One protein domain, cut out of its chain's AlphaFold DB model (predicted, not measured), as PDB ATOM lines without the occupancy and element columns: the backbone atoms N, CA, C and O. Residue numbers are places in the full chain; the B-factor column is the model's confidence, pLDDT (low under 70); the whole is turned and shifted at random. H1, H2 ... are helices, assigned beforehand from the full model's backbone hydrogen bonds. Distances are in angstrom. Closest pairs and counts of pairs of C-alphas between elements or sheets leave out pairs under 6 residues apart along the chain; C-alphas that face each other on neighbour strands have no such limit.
ATOM      1  N   LEU A   2     193.705 132.373  82.253       87.62
ATOM      2  CA  LEU A   2     192.476 132.117  81.482       87.62
ATOM      3  C   LEU A   2     192.543 130.830  80.632       87.62
ATOM      4  O   LEU A   2     191.771 129.909  80.859       87.62
ATOM      5  N   LYS A   3     193.546 130.690  79.748       85.19
ATOM      6  CA  LYS A   3     193.743 129.481  78.910       85.19
ATOM      7  C   LYS A   3     193.916 128.173  79.690       85.19
ATOM      8  O   LYS A   3     193.649 127.099  79.168       85.19
ATOM      9  N   LEU A   4     194.404 128.264  80.927       91.31
ATOM     10  CA  LEU A   4     194.605 127.108  81.805       91.31
ATOM     11  C   LEU A   4     193.354 126.789  82.641       91.31
ATOM     12  O   LEU A   4     193.438 125.946  83.528       91.31
ATOM     13  N   GLY A   5     192.240 127.504  82.432       91.69
ATOM     14  CA  GLY A   5     191.003 127.345  83.199       91.69
ATOM     15  C   GLY A   5     191.130 127.727  84.676       91.69
ATOM     16  O   GLY A   5     190.361 127.248  85.497       91.69
ATOM     17  N   ARG A   6     192.130 128.543  85.042       94.75
ATOM     18  CA  ARG A   6     192.376 128.942  86.443       94.75
ATOM     19  C   ARG A   6     191.616 130.198  86.867       94.75
ATOM     20  O   ARG A   6     191.578 130.497  88.052       94.75
ATOM     21  N   VAL A   7     191.115 130.955  85.898       94.38
ATOM     22  CA  VAL A   7     190.209 132.098  86.077       94.38
ATOM     23  C   VAL A   7     189.219 132.064  84.924       94.38
ATOM     24  O   VAL A   7     189.595 131.641  83.828       94.38
ATOM     25  N   GLU A   8     187.993 132.519  85.151       93.00
ATOM     26  CA  GLU A   8     186.949 132.591  84.123       93.00
ATOM     27  C   GLU A   8     186.939 133.932  83.379       93.00
ATOM     28  O   GLU A   8     186.511 133.994  82.229       93.00
ATOM     29  N   ALA A   9     187.422 135.001  84.016       92.31
ATOM     30  CA  ALA A   9     187.468 136.346  83.453       92.31
ATOM     31  C   ALA A   9     188.622 137.162  84.051       92.31
ATOM     32  O   ALA A   9     189.145 136.849  85.123       92.31
ATOM     33  N   PHE A  10     189.009 138.228  83.357       91.06
ATOM     34  CA  PHE A  10     189.929 139.243  83.853       91.06
ATOM     35  C   PHE A  10     189.508 140.613  83.301       91.06
ATOM     36  O   PHE A  10     188.811 140.681  82.289       91.06
ATOM     37  N   ALA A  11     189.898 141.686  83.984       90.50
ATOM     38  CA  ALA A  11     189.693 143.055  83.524       90.50
ATOM     39  C   ALA A  11     191.055 143.658  83.185       90.50
ATOM     40  O   ALA A  11     191.986 143.541  83.982       90.50
ATOM     41  N   ASP A  12     191.159 144.274  82.013       90.50
ATOM     42  CA  ASP A  12     192.388 144.896  81.531       90.50
ATOM     43  C   ASP A  12     192.062 146.032  80.553       90.50
ATOM     44  O   ASP A  12     190.921 146.155  80.089       90.50
ATOM     45  N   TYR A  13     193.056 146.854  80.225       88.25
ATOM     46  CA  TYR A  13     192.923 147.870  79.191       88.25
ATOM     47  C   TYR A  13     192.835 147.208  77.823       88.25
ATOM     48  O   TYR A  13     193.724 146.469  77.407       88.25
ATOM     49  N   TYR A  14     191.772 147.526  77.082       85.56
ATOM     50  CA  TYR A  14     191.580 146.999  75.731       85.56
ATOM     51  C   TYR A  14     192.800 147.244  74.836       85.56
ATOM     52  O   TYR A  14     193.196 146.370  74.066       85.56
ATOM     53  N   LEU A  15     193.416 148.421  74.971       83.06
ATOM     54  CA  LEU A  15     194.581 148.772  74.183       83.06
ATOM     55  C   LEU A  15     195.772 147.851  74.471       83.06
ATOM     56  O   LEU A  15     196.351 147.305  73.532       83.06
ATOM     57  N   ASP A  16     196.070 147.613  75.746       86.38
ATOM     58  CA  ASP A  16     197.136 146.705  76.166       86.38
ATOM     59  C   ASP A  16     196.894 145.295  75.631       86.38
ATOM     60  O   ASP A  16     197.818 144.665  75.119       86.38
ATOM     61  N   LEU A  17     195.647 144.818  75.655       87.44
ATOM     62  CA  LEU A  17     195.303 143.525  75.066       87.44
ATOM     63  C   LEU A  17     195.521 143.511  73.555       87.44
ATOM     64  O   LEU A  17     196.117 142.569  73.040       87.44
ATOM     65  N   SER A  18     195.095 144.555  72.845       83.31
ATOM     66  CA  SER A  18     195.252 144.636  71.391       83.31
ATOM     67  C   SER A  18     196.705 144.754  70.918       83.31
ATOM     68  O   SER A  18     197.005 144.359  69.793       83.31
ATOM     69  N   LEU A  19     197.599 145.285  71.758       83.31
ATOM     70  CA  LEU A  19     199.021 145.441  71.448       83.31
ATOM     71  C   LEU A  19     199.857 144.229  71.874       83.31
ATOM     72  O   LEU A  19     200.855 143.925  71.222       83.31
ATOM     73  N   ASN A  20     199.480 143.553  72.963       86.75
ATOM     74  CA  ASN A  20     200.290 142.489  73.561       86.75
ATOM     75  C   ASN A  20     199.801 141.072  73.242       86.75
ATOM     76  O   ASN A  20     200.585 140.129  73.365       86.75
ATOM     77  N   LEU A  21     198.536 140.889  72.851       88.12
ATOM     78  CA  LEU A  21     198.027 139.580  72.450       88.12
ATOM     79  C   LEU A  21     198.143 139.376  70.936       88.12
ATOM     80  O   LEU A  21     197.813 140.278  70.163       88.12
ATOM     81  N   PRO A  22     198.530 138.170  70.487       90.12
ATOM     82  CA  PRO A  22     198.364 137.783  69.095       90.12
ATOM     83  C   PRO A  22     196.891 137.923  68.652       90.12
ATOM     84  O   PRO A  22     195.993 137.644  69.458       90.12
ATOM     85  N   PRO A  23     196.606 138.314  67.394       87.62
ATOM     86  CA  PRO A  23     195.239 138.526  66.910       87.62
ATOM     87  C   PRO A  23     194.296 137.339  67.144       87.62
ATOM     88  O   PRO A  23     193.127 137.529  67.472       87.62
ATOM     89  N   GLU A  24     194.799 136.114  67.016       90.88
ATOM     90  CA  GLU A  24     194.059 134.878  67.260       90.88
ATOM     91  C   GLU A  24     193.685 134.681  68.733       90.88
ATOM     92  O   GLU A  24     192.613 134.156  69.037       90.88
ATOM     93  N   GLU A  25     194.532 135.130  69.661       89.38
ATOM     94  CA  GLU A  25     194.240 135.068  71.091       89.38
ATOM     95  C   GLU A  25     193.215 136.127  71.473       89.38
ATOM     96  O   GLU A  25     192.255 135.815  72.176       89.38
ATOM     97  N   LEU A  26     193.368 137.349  70.959       88.50
ATOM     98  CA  LEU A  26     192.407 138.426  71.172       88.50
ATOM     99  C   LEU A  26     191.020 138.051  70.627       88.50
ATOM    100  O   LEU A  26     190.019 138.282  71.298       88.50
ATOM    101  N   ALA A  27     190.961 137.422  69.449       88.75
ATOM    102  CA  ALA A  27     189.716 136.954  68.838       88.75
ATOM    103  C   ALA A  27     189.044 135.804  69.610       88.75
ATOM    104  O   ALA A  27     187.851 135.568  69.435       88.75
ATOM    105  N   SER A  28     189.788 135.088  70.460       90.44
ATOM    106  CA  SER A  28     189.234 134.025  71.308       90.44
ATOM    107  C   SER A  28     188.544 134.542  72.577       90.44
ATOM    108  O   SER A  28     187.867 133.776  73.264       90.44
ATOM    109  N   LEU A  29     188.716 135.828  72.907       91.00
ATOM    110  CA  LEU A  29     188.086 136.459  74.063       91.00
ATOM    111  C   LEU A  29     186.655 136.893  73.727       91.00
ATOM    112  O   LEU A  29     186.393 137.447  72.664       91.00
ATOM    113  N   ASN A  30     185.739 136.717  74.680       91.25
ATOM    114  CA  ASN A  30     184.379 137.247  74.588       91.25
ATOM    115  C   ASN A  30     184.310 138.602  75.301       91.25
ATOM    116  O   ASN A  30     184.341 138.649  76.530       91.25
ATOM    117  N   TYR A  31     184.223 139.695  74.542       89.19
ATOM    118  CA  TYR A  31     184.088 141.058  75.063       89.19
ATOM    119  C   TYR A  31     183.351 141.958  74.060       89.19
ATOM    120  O   TYR A  31     183.299 141.658  72.868       89.19
ATOM    121  N   ASP A  32     182.799 143.072  74.544       87.12
ATOM    122  CA  ASP A  32     182.215 144.127  73.713       87.12
ATOM    123  C   ASP A  32     183.079 145.398  73.827       87.12
ATOM    124  O   ASP A  32     183.072 146.045  74.878       87.12
ATOM    125  N   PRO A  33     183.829 145.788  72.777       79.38
ATOM    126  CA  PRO A  33     184.674 146.983  72.815       79.38
ATOM    127  C   PRO A  33     183.869 148.289  72.909       79.38
ATOM    128  O   PRO A  33     184.437 149.333  73.219       79.38
ATOM    129  N   THR A  34     182.559 148.254  72.644       84.88
ATOM    130  CA  THR A  34     181.659 149.412  72.740       84.88
ATOM    131  C   THR A  34     180.995 149.547  74.111       84.88
ATOM    132  O   THR A  34     180.374 150.573  74.389       84.88
ATOM    133  N   SER A  35     181.165 148.553  74.990       89.44
ATOM    134  CA  SER A  35     180.591 148.521  76.338       89.44
ATOM    135  C   SER A  35     181.666 148.230  77.400       89.44
ATOM    136  O   SER A  35     181.670 147.163  78.020       89.44
ATOM    137  N   PRO A  36     182.630 149.149  77.611       89.12
ATOM    138  CA  PRO A  36     183.669 148.956  78.614       89.12
ATOM    139  C   PRO A  36     183.088 149.009  80.033       89.12
ATOM    140  O   PRO A  36     182.205 149.811  80.333       89.12
ATOM    141  N   ILE A  37     183.645 148.198  80.939       90.31
ATOM    142  CA  ILE A  37     183.282 148.207  82.370       90.31
ATOM    143  C   ILE A  37     183.625 149.563  83.005       90.31
ATOM    144  O   ILE A  37     182.908 150.053  83.876       90.31
ATOM    145  N   ALA A  38     184.727 150.172  82.563       88.94
ATOM    146  CA  ALA A  38     185.140 151.511  82.941       88.94
ATOM    147  C   ALA A  38     185.899 152.167  81.785       88.94
ATOM    148  O   ALA A  38     186.686 151.513  81.101       88.94
ATOM    149  N   SER A  39     185.693 153.472  81.621       84.50
ATOM    150  CA  SER A  39     186.508 154.320  80.757       84.50
ATOM    151  C   SER A  39     187.298 155.274  81.633       84.50
ATOM    152  O   SER A  39     186.742 155.882  82.550       84.50
ATOM    153  N   VAL A  40     188.583 155.420  81.342       82.06
ATOM    154  CA  VAL A  40     189.438 156.404  81.998       82.06
ATOM    155  C   VAL A  40     190.122 157.268  80.953       82.06
ATOM    156  O   VAL A  40     190.333 156.851  79.816       82.06
ATOM    157  N   GLU A  41     190.467 158.479  81.359       82.06
ATOM    158  CA  GLU A  41     191.371 159.333  80.604       82.06
ATOM    159  C   GLU A  41     192.755 159.239  81.241       82.06
ATOM    160  O   GLU A  41     192.875 159.296  82.469       82.06
TER     161      GLU A  41
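Overview. This is residues 2 to 41 of the 84 residues of an uncharacterized protein of Paraglaciecola sp. MB-3u-78 (UniProt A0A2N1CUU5). With little regular structure, this is a small, elongated fold in which the chain folds back through a tight link between two short helices, H1 and then H2, while two long stretches with no named element, residues 2 to 13 and 28 to 41, make most of the rest. Residues 2 to 13 begin with a hook and run to H1; residues 28 to 41 lead away from H2 to the opposite end of the long axis. Residues 19 to 24 stick out. The printed part has 40 residues, 12 of them in named elements, is all helix by class with no named strand, and is only just loose, close to compact, with a radius of gyration of the C-alphas of 10.8 A and spans of 32 by 20 by 14 A.

Along the chain. H1, residues 14 to 20, measures 10.0 A and begins at C-alpha 14 (191.580, 146.999, 75.731). H2, residues 23 to 27, measures 6.1 A and ends at C-alpha 27 (189.716, 136.954, 68.838).

Arrangement. H1 and H2 are close but not clearly touching; their closest C-alphas, of Ser 18 and Leu 26, are 6.8 A apart. In both, every O i to N i+4 pair is within hydrogen-bond range.

Size, cuts and confidence. The farthest C-alphas, of Leu 4 and Glu 41, are 32.4 A apart. The printed part has no cut, and no printed residue is under 70 in pLDDT.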